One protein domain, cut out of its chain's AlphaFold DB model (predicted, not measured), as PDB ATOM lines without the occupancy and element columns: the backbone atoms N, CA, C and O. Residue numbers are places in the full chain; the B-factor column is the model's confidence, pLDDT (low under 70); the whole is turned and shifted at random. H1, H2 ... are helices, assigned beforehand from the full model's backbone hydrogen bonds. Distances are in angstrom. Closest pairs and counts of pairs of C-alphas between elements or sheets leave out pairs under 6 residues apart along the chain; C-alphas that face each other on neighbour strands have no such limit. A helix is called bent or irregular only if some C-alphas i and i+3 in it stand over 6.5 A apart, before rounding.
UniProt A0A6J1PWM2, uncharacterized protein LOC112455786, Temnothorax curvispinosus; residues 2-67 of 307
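This is residues 2 to 67 of the 307 residues of the protein "uncharacterized protein LOC112455786" of Temnothorax curvispinosus (UniProt A0A6J1PWM2). A long helical hairpin: one very long helix, H2, runs the length of the domain, and the shorter H1 folds back beside its first half, with a small turn joining them at one end. At the other end residues 48 to 67 of H2 stick out as a free arm, which makes much of the length. The printed part has 66 residues, with two named helices in the order H1, H2 and no named strand; the class is all helix. The whole is extended, with a radius of gyration of the C-alphas of 18.2 A, and its C-alphas span 64 by 19 by 11 A.

H2, residues 27 to 67, is the longest helix, and it touches H1, residues 2 to 21, with residues 30 to 47 alone. The closest C-alphas of the two are those of Ala 33 and Ala 15, 5.6 A apart, and 15 pairs of C-alphas lie within 8 A. The helices run opposite ways at a shallow tilt of 21 degrees and form a helical hairpin. Their centres are 17.0 A apart. In both H1 and H2 every backbone O i to N i+4 pair is within hydrogen-bond range.

H2 has 41 residues and measures 58.9 A from C-alpha 27 at (166.686, 177.123, 140.103) to C-alpha 67 at (225.261, 173.073, 135.143). H1 has 20 residues and measures 28.6 A from C-alpha 2 at (195.895, 161.388, 147.114) to C-alpha 21. Neither helix is bent.

The two C-alphas farthest apart are those of Tyr 24 and Asp 67, at 63.9 A. Residues 23 to 28 and 48 to 67 stand free; the body without them has 40 residues and spans 30 by 15 by 8 A. The link from H1 to H2, 5 residues, is tight, and the printed part has no cut. The mean pLDDT of the printed part is 70.3, and residues 2 to 6, 16 to 27 and 58 to 67 are under 70.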
ATOM      1  N   GLY A   2     197.161 162.139 147.263       56.62
ATOM      2  CA  GLY A   2     195.895 161.388 147.114       56.62
ATOM      3  C   GLY A   2     194.671 161.950 147.862       56.62
ATOM      4  O   GLY A   2     193.550 161.810 147.388       56.62
ATOM      5  N   ILE A   3     194.880 162.643 148.986       63.81
ATOM      6  CA  ILE A   3     193.793 163.175 149.831       63.81
ATOM      7  C   ILE A   3     192.973 164.253 149.096       63.81
ATOM      8  O   ILE A   3     191.756 164.297 149.235       63.81
ATOM      9  N   PHE A   4     193.616 165.079 148.266       60.81
ATOM     10  CA  PHE A   4     192.950 166.173 147.550       60.81
ATOM     11  C   PHE A   4     192.206 165.690 146.302       60.81
ATOM     12  O   PHE A   4     191.075 166.110 146.061       60.81
ATOM     13  N   SER A   5     192.768 164.712 145.586       63.38
ATOM     14  CA  SER A   5     192.077 164.044 144.476       63.38
ATOM     15  C   SER A   5     190.849 163.260 144.952       63.38
ATOM     16  O   SER A   5     189.829 163.229 144.267       63.38
ATOM     17  N   PHE A   6     190.924 162.667 146.149       67.94
ATOM     18  CA  PHE A   6     189.784 162.016 146.790       67.94
ATOM     19  C   PHE A   6     188.707 163.030 147.194       67.94
ATOM     20  O   PHE A   6     187.534 162.818 146.902       67.94
ATOM     21  N   LEU A   7     189.097 164.166 147.788       72.56
ATOM     22  CA  LEU A   7     188.159 165.239 148.134       72.56
ATOM     23  C   LEU A   7     187.396 165.736 146.903       72.56
ATOM     24  O   LEU A   7     186.176 165.868 146.933       72.56
ATOM     25  N   GLY A   8     188.105 165.963 145.802       72.75
ATOM     26  CA  GLY A   8     187.498 166.432 144.568       72.75
ATOM     27  C   GLY A   8     186.576 165.409 143.893       72.75
ATOM     28  O   GLY A   8     185.531 165.798 143.378       72.75
ATOM     29  N   PHE A   9     186.894 164.109 143.969       70.38
ATOM     30  CA  PHE A   9     185.984 163.039 143.542       70.38
ATOM     31  C   PHE A   9     184.701 163.014 144.381       70.38
ATOM     32  O   PHE A   9     183.607 162.896 143.832       70.38
ATOM     33  N   VAL A  10     184.816 163.183 145.702       77.00
ATOM     34  CA  VAL A  10     183.654 163.244 146.599       77.00
ATOM     35  C   VAL A  10     182.791 164.471 146.286       77.00
ATOM     36  O   VAL A  10     181.577 164.332 146.158       77.00
ATOM     37  N   PHE A  11     183.385 165.649 146.076       74.81
ATOM     38  CA  PHE A  11     182.626 166.857 145.732       74.81
ATOM     39  C   PHE A  11     181.931 166.761 144.365       74.81
ATOM     40  O   PHE A  11     180.750 167.094 144.268       74.81
ATOM     41  N   PHE A  12     182.609 166.253 143.330       71.25
ATOM     42  CA  PHE A  12     181.994 166.048 142.011       71.25
ATOM     43  C   PHE A  12     180.928 164.948 142.024       71.25
ATOM     44  O   PHE A  12     179.885 165.100 141.389       71.25
ATOM     45  N   GLY A  13     181.153 163.867 142.774       71.81
ATOM     46  CA  GLY A  13     180.179 162.794 142.955       71.81
ATOM     47  C   GLY A  13     178.910 163.295 143.643       71.81
ATOM     48  O   GLY A  13     177.811 163.067 143.146       71.81
ATOM     49  N   VAL A  14     179.048 164.053 144.734       73.12
ATOM     50  CA  VAL A  14     177.907 164.627 145.464       73.12
ATOM     51  C   VAL A  14     177.163 165.664 144.616       73.12
ATOM     52  O   VAL A  14     175.936 165.635 144.575       73.12
ATOM     53  N   ALA A  15     177.867 166.532 143.883       70.50
ATOM     54  CA  ALA A  15     177.229 167.511 143.001       70.50
ATOM     55  C   ALA A  15     176.505 166.856 141.808       70.50
ATOM     56  O   ALA A  15     175.399 167.266 141.457       70.50
ATOM     57  N   GLY A  16     177.081 165.798 141.227       69.56
ATOM     58  CA  GLY A  16     176.440 165.003 140.178       69.56
ATOM     59  C   GLY A  16     175.184 164.284 140.675       69.56
ATOM     60  O   GLY A  16     174.145 164.337 140.022       69.56
ATOM     61  N   ILE A  17     175.243 163.687 141.869       68.75
ATOM     62  CA  ILE A  17     174.086 163.044 142.508       68.75
ATOM     63  C   ILE A  17     172.985 164.076 142.792       68.75
ATOM     64  O   ILE A  17     171.823 163.830 142.470       68.75
ATOM     65  N   LEU A  18     173.332 165.260 143.309       65.25
ATOM     66  CA  LEU A  18     172.373 166.347 143.535       65.25
ATOM     67  C   LEU A  18     171.722 166.841 142.235       65.25
ATOM     68  O   LEU A  18     170.542 167.174 142.251       65.25
ATOM     69  N   MET A  19     172.436 166.840 141.106       64.69
ATOM     70  CA  MET A  19     171.845 167.178 139.805       64.69
ATOM     71  C   MET A  19     170.905 166.087 139.266       64.69
ATOM     72  O   MET A  19     169.894 166.423 138.656       64.69
ATOM     73  N   ILE A  20     171.182 164.803 139.527       66.44
ATOM     74  CA  ILE A  20     170.331 163.676 139.096       66.44
ATOM     75  C   ILE A  20     169.018 163.625 139.890       66.44
ATOM     76  O   ILE A  20     167.960 163.374 139.317       66.44
ATOM     77  N   PHE A  21     169.059 163.899 141.198       62.97
ATOM     78  CA  PHE A  21     167.851 163.924 142.033       62.97
ATOM     79  C   PHE A  21     166.972 165.166 141.800       62.97
ATOM     80  O   PHE A  21     165.796 165.157 142.159       62.97
ATOM     81  N   ASN A  22     167.501 166.220 141.172       57.06
ATOM     82  CA  ASN A  22     166.831 167.516 141.056       57.06
ATOM     83  C   ASN A  22     166.063 167.718 139.735       57.06
ATOM     84  O   ASN A  22     166.028 168.821 139.193       57.06
ATOM     85  N   ALA A  23     165.397 166.676 139.230       57.72
ATOM     86  CA  ALA A  23     164.510 166.797 138.069       57.72
ATOM     87  C   ALA A  23     163.225 167.615 138.354       57.72
ATOM     88  O   ALA A  23     162.463 167.878 137.427       57.72
ATOM     89  N   TYR A  24     162.968 168.021 139.609       61.12
ATOM     90  CA  TYR A  24     161.688 168.626 140.006       61.12
ATOM     91  C   TYR A  24     161.752 169.822 140.980       61.12
ATOM     92  O   TYR A  24     160.694 170.295 141.395       61.12
ATOM     93  N   THR A  25     162.927 170.371 141.329       59.09
ATOM     94  CA  THR A  25     163.009 171.510 142.273       59.09
ATOM     95  C   THR A  25     163.935 172.663 141.862       59.09
ATOM     96  O   THR A  25     164.970 172.496 141.221       59.09
ATOM     97  N   GLN A  26     163.468 173.858 142.253       63.62
ATOM     98  CA  GLN A  26     163.858 175.226 141.898       63.62
ATOM     99  C   GLN A  26     165.333 175.493 141.550       63.62
ATOM    100  O   GLN A  26     166.250 175.074 142.253       63.62
ATOM    101  N   LEU A  27     165.500 176.366 140.547       69.12
ATOM    102  CA  LEU A  27     166.686 177.123 140.103       69.12
ATOM    103  C   LEU A  27     167.780 177.362 141.164       69.12
ATOM    104  O   LEU A  27     168.965 177.288 140.852       69.12
ATOM    105  N   VAL A  28     167.404 177.613 142.420       71.19
ATOM    106  CA  VAL A  28     168.327 177.830 143.546       71.19
ATOM    107  C   VAL A  28     169.225 176.614 143.804       71.19
ATOM    108  O   VAL A  28     170.431 176.771 143.990       71.19
ATOM    109  N   VAL A  29     168.682 175.394 143.762       73.38
ATOM    110  CA  VAL A  29     169.462 174.161 143.975       73.38
ATOM    111  C   VAL A  29     170.450 173.955 142.825       73.38
ATOM    112  O   VAL A  29     171.607 173.606 143.052       73.38
ATOM    113  N   GLN A  30     170.029 174.267 141.599       72.75
ATOM    114  CA  GLN A  30     170.870 174.164 140.409       72.75
ATOM    115  C   GLN A  30     172.013 175.189 140.420       72.75
ATOM    116  O   GLN A  30     173.157 174.832 140.149       72.75
ATOM    117  N   ILE A  31     171.737 176.439 140.807       74.56
ATOM    118  CA  ILE A  31     172.766 177.474 140.988       74.56
ATOM    119  C   ILE A  31     173.763 177.048 142.069       74.56
ATOM    120  O   ILE A  31     174.971 177.176 141.877       74.56
ATOM    121  N   THR A  32     173.276 176.491 143.179       77.88
ATOM    122  CA  THR A  32     174.137 176.037 144.281       77.88
ATOM    123  C   THR A  32     175.035 174.875 143.844       77.88
ATOM    124  O   THR A  32     176.232 174.892 144.118       77.88
ATOM    125  N   ALA A  33     174.499 173.901 143.103       74.88
ATOM    126  CA  ALA A  33     175.277 172.791 142.553       74.88
ATOM    127  C   ALA A  33     176.344 173.272 141.555       74.88
ATOM    128  O   ALA A  33     177.498 172.855 141.638       74.88
ATOM    129  N   MET A  34     175.995 174.203 140.664       75.06
ATOM    130  CA  MET A  34     176.946 174.806 139.724       75.06
ATOM    131  C   MET A  34     178.049 175.588 140.446       75.06
ATOM    132  O   MET A  34     179.220 175.460 140.091       75.06
ATOM    133  N   ALA A  35     177.706 176.352 141.487       78.88
ATOM    134  CA  ALA A  35     178.678 177.082 142.296       78.88
ATOM    135  C   ALA A  35     179.650 176.135 143.020       78.88
ATOM    136  O   ALA A  35     180.857 176.377 143.020       78.88
ATOM    137  N   LEU A  36     179.150 175.027 143.577       79.12
ATOM    138  CA  LEU A  36     179.982 174.005 144.215       79.12
ATOM    139  C   LEU A  36     180.895 173.292 143.207       79.12
ATOM    140  O   LEU A  36     182.075 173.096 143.493       79.12
ATOM    141  N   CYS A  37     180.393 172.970 142.012       77.00
ATOM    142  CA  CYS A  37     181.203 172.409 140.926       77.00
ATOM    143  C   CYS A  37     182.318 173.364 140.481       77.00
ATOM    144  O   CYS A  37     183.460 172.939 140.306       77.00
ATOM    145  N   LEU A  38     182.013 174.656 140.322       77.88
ATOM    146  CA  LEU A  38     183.011 175.669 139.971       77.88
ATOM    147  C   LEU A  38     184.075 175.813 141.061       77.88
ATOM    148  O   LEU A  38     185.265 175.858 140.757       77.88
ATOM    149  N   LEU A  39     183.666 175.831 142.330       79.75
ATOM    150  CA  LEU A  39     184.593 175.915 143.456       79.75
ATOM    151  C   LEU A  39     185.509 174.684 143.520       79.75
ATOM    152  O   LEU A  39     186.718 174.829 143.701       79.75
ATOM    153  N   ALA A  40     184.972 173.485 143.284       79.06
ATOM    154  CA  ALA A  40     185.766 172.263 143.192       79.06
ATOM    155  C   ALA A  40     186.766 172.305 142.020       79.06
ATOM    156  O   ALA A  40     187.934 171.960 142.200       79.06
ATOM    157  N   ALA A  41     186.346 172.774 140.841       77.69
ATOM    158  CA  ALA A  41     187.227 172.924 139.682       77.69
ATOM    159  C   ALA A  41     188.382 173.907 139.949       77.69
ATOM    160  O   ALA A  41     189.527 173.628 139.592       77.69
ATOM    161  N   LEU A  42     188.113 175.026 140.631       79.38
ATOM    162  CA  LEU A  42     189.147 175.987 141.023       79.38
ATOM    163  C   LEU A  42     190.158 175.381 142.003       79.38
ATOM    164  O   LEU A  42     191.359 175.573 141.826       79.38
ATOM    165  N   LEU A  43     189.702 174.615 142.998       81.00
ATOM    166  CA  LEU A  43     190.600 173.927 143.933       81.00
ATOM    167  C   LEU A  43     191.494 172.903 143.218       81.00
ATOM    168  O   LEU A  43     192.688 172.838 143.504       81.00
ATOM    169  N   PHE A  44     190.957 172.165 142.244       78.81
ATOM    170  CA  PHE A  44     191.755 171.265 141.405       78.81
ATOM    171  C   PHE A  44     192.803 172.006 140.571       78.81
ATOM    172  O   PHE A  44     193.943 171.555 140.484       78.81
ATOM    173  N   LEU A  45     192.450 173.148 139.976       75.00
ATOM    174  CA  LEU A  45     193.406 173.971 139.230       75.00
ATOM    175  C   LEU A  45     194.513 174.516 140.140       75.00
ATOM    176  O   LEU A  45     195.679 174.535 139.745       75.00
ATOM    177  N   ILE A  46     194.183 174.918 141.369       81.00
ATOM    178  CA  ILE A  46     195.178 175.338 142.365       81.00
ATOM    179  C   ILE A  46     196.115 174.174 142.716       81.00
ATOM    180  O   ILE A  46     197.326 174.371 142.786       81.00
ATOM    181  N   ASP A  47     195.599 172.954 142.867       76.25
ATOM    182  CA  ASP A  47     196.432 171.784 143.163       76.25
ATOM    183  C   ASP A  47     197.355 171.439 141.981       76.25
ATOM    184  O   ASP A  47     198.573 171.355 142.142       76.25
ATOM    185  N   ILE A  48     196.819 171.370 140.756       79.38
ATOM    186  CA  ILE A  48     197.619 171.146 139.538       79.38
ATOM    187  C   ILE A  48     198.700 172.223 139.403       79.38
ATOM    188  O   ILE A  48     199.862 171.903 139.154       79.38
ATOM    189  N   THR A  49     198.364 173.499 139.607       79.56
ATOM    190  CA  THR A  49     199.350 174.587 139.537       79.56
ATOM    191  C   THR A  49     200.379 174.519 140.663       79.56
ATOM    192  O   THR A  49     201.551 174.797 140.408       79.56
ATOM    193  N   MET A  50     200.015 174.078 141.871       84.44
ATOM    194  CA  MET A  50     200.971 173.801 142.947       84.44
ATOM    195  C   MET A  50     201.925 172.657 142.590       84.44
ATOM    196  O   MET A  50     203.134 172.797 142.790       84.44
ATOM    197  N   VAL A  51     201.421 171.553 142.029       84.56
ATOM    198  CA  VAL A  51     202.253 170.429 141.573       84.56
ATOM    199  C   VAL A  51     203.179 170.866 140.444       84.56
ATOM    200  O   VAL A  51     204.378 170.599 140.511       84.56
ATOM    201  N   LEU A  52     202.668 171.599 139.453       77.88
ATOM    202  CA  LEU A  52     203.463 172.142 138.352       77.88
ATOM    203  C   LEU A  52     204.504 173.152 138.842       77.88
ATOM    204  O   LEU A  52     205.635 173.139 138.364       77.88
ATOM    205  N   ALA A  53     204.177 173.997 139.820       80.50
ATOM    206  CA  ALA A  53     205.132 174.918 140.429       80.50
ATOM    207  C   ALA A  53     206.215 174.165 141.213       80.50
ATOM    208  O   ALA A  53     207.391 174.527 141.145       80.50
ATOM    209  N   PHE A  54     205.846 173.099 141.922       77.94
ATOM    210  CA  PHE A  54     206.793 172.236 142.621       77.94
ATOM    211  C   PHE A  54     207.703 171.489 141.640       77.94
ATOM    212  O   PHE A  54     208.919 171.477 141.826       77.94
ATOM    213  N   TRP A  55     207.143 170.940 140.563       77.06
ATOM    214  CA  TRP A  55     207.893 170.311 139.476       77.06
ATOM    215  C   TRP A  55     208.815 171.309 138.785       77.06
ATOM    216  O   TRP A  55     210.002 171.035 138.652       77.06
ATOM    217  N   LYS A  56     208.331 172.511 138.454       80.06
ATOM    218  CA  LYS A  56     209.158 173.590 137.904       80.06
ATOM    219  C   LYS A  56     210.321 173.913 138.839       80.06
ATOM    220  O   LYS A  56     211.455 173.960 138.378       80.06
ATOM    221  N   ARG A  57     210.075 174.060 140.148       72.56
ATOM    222  CA  ARG A  57     211.124 174.319 141.153       72.56
ATOM    223  C   ARG A  57     212.143 173.175 141.236       72.56
ATOM    224  O   ARG A  57     213.344 173.441 141.271       72.56
ATOM    225  N   ARG A  58     211.695 171.917 141.211       69.94
ATOM    226  CA  ARG A  58     212.566 170.728 141.225       69.94
ATOM    227  C   ARG A  58     213.383 170.589 139.936       69.94
ATOM    228  O   ARG A  58     214.581 170.338 140.021       69.94
ATOM    229  N   CYS A  59     212.793 170.850 138.773       63.88
ATOM    230  CA  CYS A  59     213.498 170.851 137.490       63.88
ATOM    231  C   CYS A  59     214.506 172.005 137.391       63.88
ATOM    232  O   CYS A  59     215.616 171.802 136.908       63.88
ATOM    233  N   THR A  60     214.185 173.197 137.911       60.06
ATOM    234  CA  THR A  60     215.152 174.310 137.968       60.06
ATOM    235  C   THR A  60     216.305 174.043 138.934       60.06
ATOM    236  O   THR A  60     217.430 174.452 138.661       60.06
ATOM    237  N   ALA A  61     216.053 173.335 140.041       57.47
ATOM    238  CA  ALA A  61     217.102 172.918 140.969       57.47
ATOM    239  C   ALA A  61     218.003 171.840 140.346       57.47
ATOM    240  O   ALA A  61     219.220 171.935 140.453       57.47
ATOM    241  N   CYS A  62     217.420 170.878 139.622       56.38
ATOM    242  CA  CYS A  62     218.163 169.862 138.875       56.38
ATOM    243  C   CYS A  62     219.055 170.491 137.791       56.38
ATOM    244  O   CYS A  62     220.236 170.172 137.712       56.38
ATOM    245  N   LYS A  63     218.536 171.472 137.036       56.19
ATOM    246  CA  LYS A  63     219.325 172.197 136.029       56.19
ATOM    247  C   LYS A  63     220.518 172.941 136.650       56.19
ATOM    248  O   LYS A  63     221.627 172.810 136.152       56.19
ATOM    249  N   ARG A  64     220.335 173.611 137.799       53.50
ATOM    250  CA  ARG A  64     221.446 174.242 138.545       53.50
ATOM    251  C   ARG A  64     222.476 173.243 139.087       53.50
ATOM    252  O   ARG A  64     223.644 173.594 139.195       53.50
ATOM    253  N   CYS A  65     222.073 172.023 139.440       54.22
ATOM    254  CA  CYS A  65     223.005 170.987 139.894       54.22
ATOM    255  C   CYS A  65     223.803 170.364 138.739       54.22
ATOM    256  O   CYS A  65     224.978 170.066 138.923       54.22
ATOM    257  N   CYS A  66     223.195 170.204 137.560       53.16
ATOM    258  CA  CYS A  66     223.880 169.680 136.378       53.16
ATOM    259  C   CYS A  66     224.809 170.721 135.732       53.16
ATOM    260  O   CYS A  66     225.921 170.365 135.349       53.16
ATOM    261  N   ASP A  67     224.419 171.999 135.695       50.81
ATOM    262  CA  ASP A  67     225.261 173.073 135.143       50.81
ATOM    263  C   ASP A  67     226.513 173.338 136.013       50.81
ATOM    264  O   ASP A  67     227.573 173.663 135.488       50.81
TER     265      ASP A  67